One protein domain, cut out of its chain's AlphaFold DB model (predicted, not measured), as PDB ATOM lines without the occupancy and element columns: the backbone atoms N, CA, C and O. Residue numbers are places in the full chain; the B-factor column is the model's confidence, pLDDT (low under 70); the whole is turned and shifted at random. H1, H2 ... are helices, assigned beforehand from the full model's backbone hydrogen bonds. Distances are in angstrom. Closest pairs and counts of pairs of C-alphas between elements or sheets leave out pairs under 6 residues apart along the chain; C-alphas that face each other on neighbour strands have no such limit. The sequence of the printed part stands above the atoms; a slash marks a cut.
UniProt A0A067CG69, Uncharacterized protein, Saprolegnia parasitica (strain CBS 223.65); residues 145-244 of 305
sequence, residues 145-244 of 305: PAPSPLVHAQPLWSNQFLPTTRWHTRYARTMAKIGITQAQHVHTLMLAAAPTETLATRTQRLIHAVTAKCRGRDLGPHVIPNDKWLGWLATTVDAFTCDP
ATOM      1  N   PRO A 145     239.054 208.156 191.301       41.78
ATOM      2  CA  PRO A 145     239.704 208.388 190.017       41.78
ATOM      3  C   PRO A 145     240.253 207.058 189.444       41.78
ATOM      4  O   PRO A 145     240.597 206.156 190.211       41.78
ATOM      5  N   ALA A 146     240.376 206.970 188.112       40.06
ATOM      6  CA  ALA A 146     240.693 205.779 187.288       40.06
ATOM      7  C   ALA A 146     239.496 204.815 187.062       40.06
ATOM      8  O   ALA A 146     238.539 204.865 187.845       40.06
ATOM      9  N   PRO A 147     239.489 203.969 185.997       49.44
ATOM     10  CA  PRO A 147     238.370 203.081 185.665       49.44
ATOM     11  C   PRO A 147     238.191 202.024 186.754       49.44
ATOM     12  O   PRO A 147     238.742 200.924 186.733       49.44
ATOM     13  N   SER A 148     237.430 202.390 187.776       55.00
ATOM     14  CA  SER A 148     237.087 201.478 188.847       55.00
ATOM     15  C   SER A 148     236.133 200.418 188.302       55.00
ATOM     16  O   SER A 148     235.197 200.762 187.575       55.00
ATOM     17  N   PRO A 149     236.262 199.147 188.726       58.53
ATOM     18  CA  PRO A 149     235.248 198.119 188.481       58.53
ATOM     19  C   PRO A 149     233.834 198.569 188.887       58.53
ATOM     20  O   PRO A 149     232.839 198.085 188.349       58.53
ATOM     21  N   LEU A 150     233.739 199.538 189.807       59.97
ATOM     22  CA  LEU A 150     232.487 200.170 190.211       59.97
ATOM     23  C   LEU A 150     231.825 200.982 189.092       59.97
ATOM     24  O   LEU A 150     230.606 201.030 189.062       59.97
ATOM     25  N   VAL A 151     232.569 201.584 188.157       66.56
ATOM     26  CA  VAL A 151     231.983 202.325 187.020       66.56
ATOM     27  C   VAL A 151     231.195 201.374 186.118       66.56
ATOM     28  O   VAL A 151     230.087 201.692 185.687       66.56
ATOM     29  N   HIS A 152     231.729 200.172 185.894       70.25
ATOM     30  CA  HIS A 152     231.061 199.133 185.114       70.25
ATOM     31  C   HIS A 152     229.891 198.487 185.866       70.25
ATOM     32  O   HIS A 152     228.872 198.191 185.242       70.25
ATOM     33  N   ALA A 153     230.019 198.309 187.185       69.81
ATOM     34  CA  ALA A 153     228.981 197.737 188.047       69.81
ATOM     35  C   ALA A 153     227.890 198.744 188.463       69.81
ATOM     36  O   ALA A 153     226.833 198.341 188.948       69.81
ATOM     37  N   GLN A 154     228.119 200.049 188.286       75.19
ATOM     38  CA  GLN A 154     227.136 201.075 188.608       75.19
ATOM     39  C   GLN A 154     225.940 201.008 187.651       75.19
ATOM     40  O   GLN A 154     226.112 200.848 186.434       75.19
ATOM     41  N   PRO A 155     224.715 201.197 188.167       84.75
ATOM     42  CA  PRO A 155     223.540 201.186 187.318       84.75
ATOM     43  C   PRO A 155     223.513 202.355 186.334       84.75
ATOM     44  O   PRO A 155     223.861 203.482 186.686       84.75
ATOM     45  N   LEU A 156     222.999 202.129 185.123       86.00
ATOM     46  CA  LEU A 156     222.980 203.125 184.043       86.00
ATOM     47  C   LEU A 156     222.291 204.442 184.438       86.00
ATOM     48  O   LEU A 156     222.715 205.506 184.012       86.00
ATOM     49  N   TRP A 157     221.229 204.383 185.246       83.94
ATOM     50  CA  TRP A 157     220.477 205.565 185.709       83.94
ATOM     51  C   TRP A 157     221.090 206.256 186.932       83.94
ATOM     52  O   TRP A 157     220.484 207.184 187.470       83.94
ATOM     53  N   SER A 158     222.213 205.740 187.424       77.56
ATOM     54  CA  SER A 158     222.927 206.215 188.605       77.56
ATOM     55  C   SER A 158     224.387 206.556 188.323       77.56
ATOM     56  O   SER A 158     225.050 207.150 189.167       77.56
ATOM     57  N   ASN A 159     224.899 206.141 187.171       74.38
ATOM     58  CA  ASN A 159     226.276 206.358 186.800       74.38
ATOM     59  C   ASN A 159     226.454 207.825 186.378       74.38
ATOM     60  O   ASN A 159     225.962 208.244 185.331       74.38
ATOM     61  N   GLN A 160     227.158 208.592 187.212       69.75
ATOM     62  CA  GLN A 160     227.430 210.020 187.000       69.75
ATOM     63  C   GLN A 160     228.290 210.310 185.760       69.75
ATOM     64  O   GLN A 160     228.312 211.437 185.278       69.75
ATOM     65  N   PHE A 161     229.005 209.302 185.253       67.62
ATOM     66  CA  PHE A 161     229.827 209.405 184.049       67.62
ATOM     67  C   PHE A 161     228.999 209.210 182.768       67.62
ATOM     68  O   PHE A 161     229.489 209.440 181.665       67.62
ATOM     69  N   LEU A 162     227.731 208.805 182.902       69.50
ATOM     70  CA  LEU A 162     226.754 208.798 181.820       69.50
ATOM     71  C   LEU A 162     225.987 210.132 181.799       69.50
ATOM     72  O   LEU A 162     225.841 210.804 182.817       69.50
ATOM     73  N   PRO A 163     225.459 210.558 180.646       62.69
ATOM     74  CA  PRO A 163     224.991 211.903 180.442       62.69
ATOM     75  C   PRO A 163     223.538 211.990 180.889       62.69
ATOM     76  O   PRO A 163     222.660 211.214 180.482       62.69
ATOM     77  N   THR A 164     223.225 213.032 181.631       67.38
ATOM     78  CA  THR A 164     221.847 213.355 181.984       67.38
ATOM     79  C   THR A 164     221.177 214.104 180.831       67.38
ATOM     80  O   THR A 164     220.916 215.301 180.904       67.38
ATOM     81  N   THR A 165     220.910 213.413 179.718       69.31
ATOM     82  CA  THR A 165     220.083 213.969 178.631       69.31
ATOM     83  C   THR A 165     218.604 213.986 179.028       69.31
ATOM     84  O   THR A 165     218.165 213.190 179.861       69.31
ATOM     85  N   ARG A 166     217.786 214.815 178.357       72.62
ATOM     86  CA  ARG A 166     216.320 214.856 178.568       72.62
ATOM     87  C   ARG A 166     215.634 213.486 178.449       72.62
ATOM     88  O   ARG A 166     214.599 213.251 179.062       72.62
ATOM     89  N   TRP A 167     216.220 212.569 177.677       75.38
ATOM     90  CA  TRP A 167     215.701 211.218 177.456       75.38
ATOM     91  C   TRP A 167     216.384 210.148 178.306       75.38
ATOM     92  O   TRP A 167     215.935 209.004 178.296       75.38
ATOM     93  N   HIS A 168     217.425 210.497 179.067       80.19
ATOM     94  CA  HIS A 168     218.245 209.540 179.806       80.19
ATOM     95  C   HIS A 168     217.400 208.673 180.744       80.19
ATOM     96  O   HIS A 168     217.459 207.452 180.670       80.19
ATOM     97  N   THR A 169     216.517 209.276 181.547       82.12
ATOM     98  CA  THR A 169     215.650 208.500 182.452       82.12
ATOM     99  C   THR A 169     214.684 207.584 181.695       82.12
ATOM    100  O   THR A 169     214.420 206.469 182.149       82.12
ATOM    101  N   ARG A 170     214.162 208.029 180.544       86.19
ATOM    102  CA  ARG A 170     213.252 207.233 179.710       86.19
ATOM    103  C   ARG A 170     213.980 206.022 179.132       86.19
ATOM    104  O   ARG A 170     213.524 204.902 179.330       86.19
ATOM    105  N   TYR A 171     215.111 206.243 178.469       90.44
ATOM    106  CA  TYR A 171     215.876 205.179 177.828       90.44
ATOM    107  C   TYR A 171     216.537 204.249 178.837       90.44
ATOM    108  O   TYR A 171     216.433 203.041 178.671       90.44
ATOM    109  N   ALA A 172     217.075 204.759 179.948       88.81
ATOM    110  CA  ALA A 172     217.568 203.915 181.035       88.81
ATOM    111  C   ALA A 172     216.460 203.013 181.610       88.81
ATOM    112  O   ALA A 172     216.721 201.865 181.953       88.81
ATOM    113  N   ARG A 173     215.203 203.485 181.660       89.06
ATOM    114  CA  ARG A 173     214.060 202.644 182.058       89.06
ATOM    115  C   ARG A 173     213.797 201.533 181.053       89.06
ATOM    116  O   ARG A 173     213.522 200.409 181.461       89.06
ATOM    117  N   THR A 174     213.848 201.848 179.759       91.38
ATOM    118  CA  THR A 174     213.699 200.854 178.691       91.38
ATOM    119  C   THR A 174     214.802 199.807 178.772       91.38
ATOM    120  O   THR A 174     214.499 198.619 178.803       91.38
ATOM    121  N   MET A 175     216.056 200.246 178.900       92.44
ATOM    122  CA  MET A 175     217.229 199.381 179.056       92.44
ATOM    123  C   MET A 175     217.074 198.454 180.269       92.44
ATOM    124  O   MET A 175     217.249 197.243 180.147       92.44
ATOM    125  N   ALA A 176     216.616 198.981 181.407       91.56
ATOM    126  CA  ALA A 176     216.386 198.178 182.605       91.56
ATOM    127  C   ALA A 176     215.281 197.115 182.412       91.56
ATOM    128  O   ALA A 176     215.462 195.964 182.805       91.56
ATOM    129  N   LYS A 177     214.181 197.444 181.713       90.69
ATOM    130  CA  LYS A 177     213.109 196.479 181.377       90.69
ATOM    131  C   LYS A 177     213.590 195.300 180.524       90.69
ATOM    132  O   LYS A 177     213.021 194.214 180.622       90.69
ATOM    133  N   ILE A 178     214.611 195.504 179.695       91.88
ATOM    134  CA  ILE A 178     215.212 194.449 178.863       91.88
ATOM    135  C   ILE A 178     216.427 193.775 179.525       91.88
ATOM    136  O   ILE A 178     217.133 192.997 178.877       91.88
ATOM    137  N   GLY A 179     216.662 194.049 180.813       89.56
ATOM    138  CA  GLY A 179     217.731 193.450 181.616       89.56
ATOM    139  C   GLY A 179     219.103 194.109 181.452       89.56
ATOM    140  O   GLY A 179     220.092 193.585 181.951       89.56
ATOM    141  N   ILE A 180     219.193 195.254 180.772       91.38
ATOM    142  CA  ILE A 180     220.441 196.010 180.621       91.38
ATOM    143  C   ILE A 180     220.468 197.105 181.687       91.38
ATOM    144  O   ILE A 180     219.997 198.221 181.477       91.38
ATOM    145  N   THR A 181     220.969 196.754 182.868       90.31
ATOM    146  CA  THR A 181     220.970 197.633 184.045       90.31
ATOM    147  C   THR A 181     222.293 198.340 184.318       90.31
ATOM    148  O   THR A 181     222.264 199.422 184.894       90.31
ATOM    149  N   GLN A 182     223.423 197.794 183.864       87.12
ATOM    150  CA  GLN A 182     224.775 198.270 184.180       87.12
ATOM    151  C   GLN A 182     225.584 198.591 182.919       87.12
ATOM    152  O   GLN A 182     225.307 198.052 181.841       87.12
ATOM    153  N   ALA A 183     226.626 199.416 183.056       84.38
ATOM    154  CA  ALA A 183     227.565 199.689 181.963       84.38
ATOM    155  C   ALA A 183     228.314 198.419 181.519       84.38
ATOM    156  O   ALA A 183     228.572 198.252 180.329       84.38
ATOM    157  N   GLN A 184     228.562 197.473 182.433       85.00
ATOM    158  CA  GLN A 184     229.116 196.163 182.087       85.00
ATOM    159  C   GLN A 184     228.239 195.406 181.084       85.00
ATOM    160  O   GLN A 184     228.763 194.828 180.140       85.00
ATOM    161  N   HIS A 185     226.912 195.431 181.236       89.50
ATOM    162  CA  HIS A 185     226.013 194.750 180.298       89.50
ATOM    163  C   HIS A 185     226.088 195.361 178.897       89.50
ATOM    164  O   HIS A 185     226.039 194.639 177.905       89.50
ATOM    165  N   VAL A 186     226.230 196.688 178.815       89.19
ATOM    166  CA  VAL A 186     226.441 197.392 177.543       89.19
ATOM    167  C   VAL A 186     227.773 196.971 176.932       89.19
ATOM    168  O   VAL A 186     227.802 196.569 175.772       89.19
ATOM    169  N   HIS A 187     228.843 196.975 177.729       86.56
ATOM    170  CA  HIS A 187     230.163 196.535 177.293       86.56
ATOM    171  C   HIS A 187     230.136 195.086 176.782       86.56
ATOM    172  O   HIS A 187     230.612 194.820 175.687       86.56
ATOM    173  N   THR A 188     229.485 194.162 177.495       88.62
ATOM    174  CA  THR A 188     229.326 192.764 177.062       88.62
ATOM    175  C   THR A 188     228.579 192.633 175.734       88.62
ATOM    176  O   THR A 188     228.934 191.782 174.928       88.62
ATOM    177  N   LEU A 189     227.576 193.476 175.468       89.94
ATOM    178  CA  LEU A 189     226.887 193.493 174.170       89.94
ATOM    179  C   LEU A 189     227.742 194.093 173.046       89.94
ATOM    180  O   LEU A 189     227.512 193.786 171.878       89.94
ATOM    181  N   MET A 190     228.702 194.949 173.394       88.38
ATOM    182  CA  MET A 190     229.655 195.549 172.463       88.38
ATOM    183  C   MET A 190     230.896 194.685 172.227       88.38
ATOM    184  O   MET A 190     231.567 194.907 171.220       88.38
ATOM    185  N   LEU A 191     231.204 193.733 173.123       81.69
ATOM    186  CA  LEU A 191     232.390 192.881 173.034       81.69
ATOM    187  C   LEU A 191     232.517 192.290 171.631       81.69
ATOM    188  O   LEU A 191     231.546 191.819 171.032       81.69
ATOM    189  N   ALA A 192     233.724 192.413 171.093       64.69
ATOM    190  CA  ALA A 192     234.018 192.063 169.721       64.69
ATOM    191  C   ALA A 192     234.026 190.546 169.524       64.69
ATOM    192  O   ALA A 192     234.452 189.805 170.411       64.69
ATOM    193  N   ALA A 193     233.598 190.088 168.345       61.78
ATOM    194  CA  ALA A 193     233.869 188.716 167.921       61.78
ATOM    195  C   ALA A 193     235.321 188.576 167.421       61.78
ATOM    196  O   ALA A 193     235.886 187.487 167.473       61.78
ATOM    197  N   ALA A 194     235.932 189.684 166.976       59.78
ATOM    198  CA  ALA A 194     237.307 189.755 166.491       59.78
ATOM    199  C   ALA A 194     238.064 190.984 167.052       59.78
ATOM    200  O   ALA A 194     237.475 192.052 167.199       59.78
ATOM    201  N   PRO A 195     239.379 190.883 167.320       60.59
ATOM    202  CA  PRO A 195     240.161 191.922 168.006       60.59
ATOM    203  C   PRO A 195     240.339 193.249 167.238       60.59
ATOM    204  O   PRO A 195     240.804 194.222 167.820       60.59
ATOM    205  N   THR A 196     239.966 193.321 165.957       70.12
ATOM    206  CA  THR A 196     240.159 194.491 165.075       70.12
ATOM    207  C   THR A 196     238.867 195.246 164.738       70.12
ATOM    208  O   THR A 196     238.842 196.076 163.830       70.12
ATOM    209  N   GLU A 197     237.768 194.982 165.446       80.31
ATOM    210  CA  GLU A 197     236.493 195.645 165.167       80.31
ATOM    211  C   GLU A 197     236.488 197.137 165.532       80.31
ATOM    212  O   GLU A 197     236.822 197.548 166.645       80.31
ATOM    213  N   THR A 198     235.997 197.960 164.602       86.38
ATOM    214  CA  THR A 198     235.821 199.400 164.824       86.38
ATOM    215  C   THR A 198     234.725 199.693 165.859       86.38
ATOM    216  O   THR A 198     233.781 198.916 166.038       86.38
ATOM    217  N   LEU A 199     234.791 200.860 166.514       86.44
ATOM    218  CA  LEU A 199     233.724 201.334 167.410       86.44
ATOM    219  C   LEU A 199     232.363 201.431 166.698       86.44
ATOM    220  O   LEU A 199     231.332 201.152 167.307       86.44
ATOM    221  N   ALA A 200     232.344 201.766 165.404       87.50
ATOM    222  CA  ALA A 200     231.116 201.807 164.613       87.50
ATOM    223  C   ALA A 200     230.456 200.420 164.518       87.50
ATOM    224  O   ALA A 200     229.258 200.286 164.766       87.50
ATOM    225  N   THR A 201     231.241 199.369 164.257       89.25
ATOM    226  CA  THR A 201     230.751 197.982 164.208       89.25
ATOM    227  C   THR A 201     230.206 197.528 165.566       89.25
ATOM    228  O   THR A 201     229.106 196.976 165.645       89.25
ATOM    229  N   ARG A 202     230.932 197.825 166.652       89.50
ATOM    230  CA  ARG A 202     230.508 197.507 168.029       89.50
ATOM    231  C   ARG A 202     229.235 198.260 168.431       89.50
ATOM    232  O   ARG A 202     228.337 197.691 169.050       89.50
ATOM    233  N   THR A 203     229.112 199.516 168.003       91.31
ATOM    234  CA  THR A 203     227.905 200.334 168.187       91.31
ATOM    235  C   THR A 203     226.713 199.749 167.433       91.31
ATOM    236  O   THR A 203     225.630 199.617 168.001       91.31
ATOM    237  N   GLN A 204     226.907 199.329 166.182       92.50
ATOM    238  CA  GLN A 204     225.842 198.716 165.389       92.50
ATOM    239  C   GLN A 204     225.338 197.416 166.027       92.50
ATOM    240  O   GLN A 204     224.130 197.167 166.068       92.50
ATOM    241  N   ARG A 205     226.245 196.616 166.603       92.38
ATOM    242  CA  ARG A 205     225.890 195.421 167.381       92.38
ATOM    243  C   ARG A 205     225.034 195.769 168.598       92.38
ATOM    244  O   ARG A 205     224.008 195.120 168.813       92.38
ATOM    245  N   LEU A 206     225.415 196.800 169.357       93.88
ATOM    246  CA  LEU A 206     224.623 197.284 170.488       93.88
ATOM    247  C   LEU A 206     223.213 197.699 170.041       93.88
ATOM    248  O   LEU A 206     222.233 197.260 170.645       93.88
ATOM    249  N   ILE A 207     223.103 198.496 168.972       93.94
ATOM    250  CA  ILE A 207     221.818 198.956 168.422       93.94
ATOM    251  C   ILE A 207     220.937 197.766 168.035       93.94
ATOM    252  O   ILE A 207     219.773 197.691 168.446       93.94
ATOM    253  N   HIS A 208     221.499 196.803 167.305       93.19
ATOM    254  CA  HIS A 208     220.783 195.601 166.894       93.19
ATOM    255  C   HIS A 208     220.307 194.778 168.103       93.19
ATOM    256  O   HIS A 208     219.129 194.425 168.188       93.19
ATOM    257  N   ALA A 209     221.186 194.523 169.077       93.88
ATOM    258  CA  ALA A 209     220.865 193.728 170.261       93.88
ATOM    259  C   ALA A 209     219.795 194.386 171.148       93.88
ATOM    260  O   ALA A 209     218.873 193.711 171.616       93.88
ATOM    261  N   VAL A 210     219.887 195.702 171.363       93.75
ATOM    262  CA  VAL A 210     218.888 196.464 172.129       93.75
ATOM    263  C   VAL A 210     217.543 196.453 171.409       93.75
ATOM    264  O   VAL A 210     216.519 196.181 172.039       93.75
ATOM    265  N   THR A 211     217.536 196.680 170.094       92.44
ATOM    266  CA  THR A 211     216.309 196.672 169.285       92.44
ATOM    267  C   THR A 211     215.638 195.301 169.305       92.44
ATOM    268  O   THR A 211     214.436 195.214 169.555       92.44
ATOM    269  N   ALA A 212     216.408 194.224 169.124       91.81
ATOM    270  CA  ALA A 212     215.906 192.854 169.185       91.81
ATOM    271  C   ALA A 212     215.295 192.528 170.560       91.81
ATOM    272  O   ALA A 212     214.171 192.032 170.635       91.81
ATOM    273  N   LYS A 213     215.982 192.882 171.656       93.81
ATOM    274  CA  LYS A 213     215.466 192.692 173.022       93.81
ATOM    275  C   LYS A 213     214.208 193.518 173.308       93.81
ATOM    276  O   LYS A 213     213.328 193.038 174.017       93.81
ATOM    277  N   CYS A 214     214.115 194.742 172.783       91.44
ATOM    278  CA  CYS A 214     212.913 195.570 172.926       91.44
ATOM    279  C   CYS A 214     211.719 194.957 172.189       91.44
ATOM    280  O   CYS A 214     210.632 194.885 172.760       91.44
ATOM    281  N   ARG A 215     211.933 194.481 170.955       89.25
ATOM    282  CA  ARG A 215     210.898 193.810 170.153       89.25
ATOM    283  C   ARG A 215     210.428 192.513 170.804       89.25
ATOM    284  O   ARG A 215     209.234 192.318 170.930       89.25
ATOM    285  N   GLY A 216     211.343 191.687 171.316       88.88
ATOM    286  CA  GLY A 216     210.989 190.452 172.033       88.88
ATOM    287  C   GLY A 216     210.279 190.659 173.381       88.88
ATOM    288  O   GLY A 216     209.900 189.688 174.027       88.88
ATOM    289  N   ARG A 217     210.131 191.908 173.839       87.75
ATOM    290  CA  ARG A 217     209.380 192.302 175.044       87.75
ATOM    291  C   ARG A 217     208.136 193.133 174.704       87.75
ATOM    292  O   ARG A 217     207.590 193.768 175.606       87.75
ATOM    293  N   ASP A 218     207.757 193.191 173.427       86.06
ATOM    294  CA  ASP A 218     206.626 193.966 172.901       86.06
ATOM    295  C   ASP A 218     206.645 195.445 173.319       86.06
ATOM    296  O   ASP A 218     205.618 196.085 173.560       86.06
ATOM    297  N   LEU A 219     207.844 196.028 173.435       85.38
ATOM    298  CA  LEU A 219     207.984 197.449 173.736       85.38
ATOM    299  C   LEU A 219     207.741 198.267 172.465       85.38
ATOM    300  O   LEU A 219     208.429 198.093 171.461       85.38
ATOM    301  N   GLY A 220     206.781 199.194 172.524       77.75
ATOM    302  CA  GLY A 220     206.422 200.035 171.380       77.75
ATOM    303  C   GLY A 220     207.595 200.874 170.833       77.75
ATOM    304  O   GLY A 220     208.496 201.255 171.589       77.75
ATOM    305  N   PRO A 221     207.565 201.243 169.537       74.25
ATOM    306  CA  PRO A 221     208.692 201.858 168.825       74.25
ATOM    307  C   PRO A 221     209.150 203.185 169.441       74.25
ATOM    308  O   PRO A 221     210.338 203.483 169.483       74.25
ATOM    309  N   HIS A 222     208.228 203.957 170.019       75.06
ATOM    310  CA  HIS A 222     208.554 205.226 170.674       75.06
ATOM    311  C   HIS A 222     209.359 205.060 171.972       75.06
ATOM    312  O   HIS A 222     209.906 206.030 172.491       75.06
ATOM    313  N   VAL A 223     209.388 203.862 172.559       82.75
ATOM    314  CA  VAL A 223     210.061 203.578 173.837       82.75
ATOM    315  C   VAL A 223     211.499 203.094 173.620       82.75
ATOM    316  O   VAL A 223     212.313 203.198 174.542       82.75
ATOM    317  N   ILE A 224     211.811 202.624 172.409       87.75
ATOM    318  CA  ILE A 224     213.130 202.129 172.020       87.75
ATOM    319  C   ILE A 224     214.139 203.292 172.050       87.75
ATOM    320  O   ILE A 224     213.837 204.381 171.544       87.75
ATOM    321  N   PRO A 225     215.319 203.113 172.673       90.25
ATOM    322  CA  PRO A 225     216.388 204.098 172.602       90.25
ATOM    323  C   PRO A 225     216.803 204.347 171.157       90.25
ATOM    324  O   PRO A 225     217.001 203.400 170.405       90.25
ATOM    325  N   ASN A 226     216.922 205.614 170.766       90.31
ATOM    326  CA  ASN A 226     217.343 205.942 169.409       90.31
ATOM    327  C   ASN A 226     218.844 205.685 169.201       90.31
ATOM    328  O   ASN A 226     219.635 205.706 170.150       90.31
ATOM    329  N   ASP A 227     219.228 205.515 167.940       91.38
ATOM    330  CA  ASP A 227     220.598 205.189 167.532       91.38
ATOM    331  C   ASP A 227     221.605 206.243 167.993       91.38
ATOM    332  O   ASP A 227     222.708 205.907 168.409       91.38
ATOM    333  N   LYS A 228     221.210 207.523 168.014       89.25
ATOM    334  CA  LYS A 228     222.064 208.615 168.507       89.25
ATOM    335  C   LYS A 228     222.420 208.436 169.984       89.25
ATOM    336  O   LYS A 228     223.567 208.641 170.370       89.25
ATOM    337  N   TRP A 229     221.447 208.078 170.819       89.94
ATOM    338  CA  TRP A 229     221.671 207.848 172.243       89.94
ATOM    339  C   TRP A 229     222.467 206.564 172.482       89.94
ATOM    340  O   TRP A 229     223.354 206.561 173.331       89.94
ATOM    341  N   LEU A 230     222.193 205.502 171.718       91.44
ATOM    342  CA  LEU A 230     222.932 204.241 171.809       91.44
ATOM    343  C   LEU A 230     224.380 204.376 171.332       91.44
ATOM    344  O   LEU A 230     225.272 203.850 171.986       91.44
ATOM    345  N   GLY A 231     224.626 205.125 170.257       88.69
ATOM    346  CA  GLY A 231     225.974 205.435 169.787       88.69
ATOM    347  C   GLY A 231     226.756 206.265 170.791       88.69
ATOM    348  O   GLY A 231     227.887 205.929 171.117       88.69
ATOM    349  N   TRP A 232     226.122 207.281 171.378       87.94
ATOM    350  CA  TRP A 232     226.743 208.041 172.459       87.94
ATOM    351  C   TRP A 232     227.066 207.143 173.667       87.94
ATOM    352  O   TRP A 232     228.155 207.226 174.227       87.94
ATOM    353  N   LEU A 233     226.138 206.258 174.059       88.19
ATOM    354  CA  LEU A 233     226.341 205.337 175.179       88.19
ATOM    355  C   LEU A 233     227.504 204.380 174.904       88.19
ATOM    356  O   LEU A 233     228.315 204.152 175.798       88.19
ATOM    357  N   ALA A 234     227.589 203.859 173.678       88.38
ATOM    358  CA  ALA A 234     228.676 202.998 173.240       88.38
ATOM    359  C   ALA A 234     230.026 203.714 173.345       88.38
ATOM    360  O   ALA A 234     230.931 203.184 173.978       88.38
ATOM    361  N   THR A 235     230.145 204.937 172.822       85.75
ATOM    362  CA  THR A 235     231.384 205.727 172.915       85.75
ATOM    363  C   THR A 235     231.826 205.936 174.361       85.75
ATOM    364  O   THR A 235     232.998 205.759 174.682       85.75
ATOM    365  N   THR A 236     230.899 206.282 175.255       82.00
ATOM    366  CA  THR A 236     231.229 206.536 176.665       82.00
ATOM    367  C   THR A 236     231.631 205.263 177.405       82.00
ATOM    368  O   THR A 236     232.580 205.284 178.183       82.00
ATOM    369  N   VAL A 237     230.946 204.143 177.155       81.25
ATOM    370  CA  VAL A 237     231.297 202.851 177.765       81.25
ATOM    371  C   VAL A 237     232.619 202.310 177.215       81.25
ATOM    372  O   VAL A 237     233.395 201.747 177.981       81.25
ATOM    373  N   ASP A 238     232.901 202.511 175.926       79.88
ATOM    374  CA  ASP A 238     234.188 202.166 175.310       79.88
ATOM    375  C   ASP A 238     235.336 202.970 175.931       79.88
ATOM    376  O   ASP A 238     236.368 202.409 176.292       79.88
ATOM    377  N   ALA A 239     235.117 204.267 176.174       75.62
ATOM    378  CA  ALA A 239     236.096 205.127 176.833       75.62
ATOM    379  C   ALA A 239     236.458 204.652 178.252       75.62
ATOM    380  O   ALA A 239     237.594 204.853 178.673       75.62
ATOM    381  N   PHE A 240     235.557 203.963 178.970       72.00
ATOM    382  CA  PHE A 240     235.889 203.352 180.267       72.00
ATOM    383  C   PHE A 240     236.959 202.253 180.162       72.00
ATOM    384  O   PHE A 240     237.607 201.945 181.159       72.00
ATOM    385  N   THR A 241     237.152 201.668 178.977       63.94
ATOM    386  CA  THR A 241     238.111 200.578 178.726       63.94
ATOM    387  C   THR A 241     239.413 201.025 178.062       63.94
ATOM    388  O   THR A 241     240.349 200.235 177.981       63.94
ATOM    389  N   CYS A 242     239.491 202.282 177.610       50.00
ATOM    390  CA  CYS A 242     240.626 202.811 176.849       50.00
ATOM    391  C   CYS A 242     241.808 203.312 177.703       50.00
ATOM    392  O   CYS A 242     242.800 203.761 177.132       50.00
ATOM    393  N   ASP A 243     241.757 203.189 179.032       40.91
ATOM    394  CA  ASP A 243     242.962 203.267 179.868       40.91
ATOM    395  C   ASP A 243     243.582 201.861 179.976       40.91
ATOM    396  O   ASP A 243     242.850 200.897 180.223       40.91
ATOM    397  N   PRO A 244     244.907 201.693 179.803       37.97
ATOM    398  CA  PRO A 244     245.524 200.375 179.809       37.97
ATOM    399  C   PRO A 244     245.266 199.696 181.154       37.97
ATOM    400  O   PRO A 244     245.743 200.155 182.191       37.97
TER     401      PRO A 244
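What this domain is: This is residues 145 to 244 of the 305 residues of an uncharacterized protein of Saprolegnia parasitica (strain CBS 223.65) (UniProt A0A067CG69). Three helices make the core: the long H4 and H5 cross steeply and run opposite ways, and the short H3 stands nearly at right angles to both, touching each. H3 spans the core from the small H1, which packs on it near its first residues, to H4 near its last; H2 lies off to the side, near H4 but without firm contact to any helix, and a long unnamed stretch, residues 154 to 167, joins H1 to H2. The printed part has 100 residues with five named helices, H1 to H5 in that order along the chain, and no named strand; the class is all helix, with 53 residues in named elements. The whole is compact, with a radius of gyration of the C-alphas of 13.0 A and spans of 40 by 30 by 20 A.

How they stand to each other: H1, residues 149 to 153, touches H3, residues 183 to 190; their closest C-alphas, those of His 152 and Gln 184, are 4.7 A apart. H2, residues 168 to 177, is apart from both H1 and H3. H2 is close to but not clearly touching H4, residues 199 to 215: their closest C-alphas, those of Met 175 and Val 210, are 7.7 A apart. H2 and H4 run the same way at a steep tilt of 64 degrees. H3 is the hub, touching three other helices: H1, H4 and H5, the last being residues 227 to 239. H4 touches H3 with residues 202 to 209 alone, and the closest C-alphas, those of Met 190 and Arg 202, are 4.9 A apart; the two helices are about perpendicular, at 77 degrees. H5 touches H3 with residues 234 to 238 alone, and the closest C-alphas, those of His 187 and Val 237, are 6.4 A apart; these helices too are about perpendicular, at 73 degrees. H4 and H5 touch with 13 pairs of C-alphas within 8 A, the closest being those of Thr 203 and Gly 231, 5.7 A apart. They run opposite ways at a steep tilt of 54 degrees. The helix packing is mostly crossed, that is, helices touch at large angles. H1 is apart from H4; H1 and H5 are only just apart, at 8.2 A, and so are H2 and H5, at 8.5 A. In H1, H2, H3, H4 and H5 every O i to N i+4 pair is within hydrogen-bond range.

Where its parts are: H1 begins at C-alpha 149, at (235.248, 198.119, 188.481), and its five residues end at Ala 153. H2 runs from His 168 to Lys 177, 14.1 A from first to last C-alpha. H3 runs from Ala 183 to Met 190 and measures 10.6 A. H4, the longest helix with 17 residues, runs 24.2 A from C-alpha 199, at (233.724, 201.334, 167.410), to C-alpha 215. H5 measures 18.1 A and ends at C-alpha 239, at (236.096, 205.127, 176.833).

The domain as a whole: The two C-alphas farthest apart are those of Asp 218 and Pro 244, at 40.0 A, while the first and last printed C-alphas, those of Pro 145 and Pro 244, are 14.2 A apart. The printed part has no cut. The links from H1 to H2, with 14 residues, and from H4 to H5, with 11, are long; that from H3 to H4 is short and that from H2 to H3 is tight. The mean pLDDT of the printed part is 80.1, and 22 residues are under 70: residues 145 to 151, residue 153, residues 160 to 165, residues 192 to 195 and residues 241 to 244.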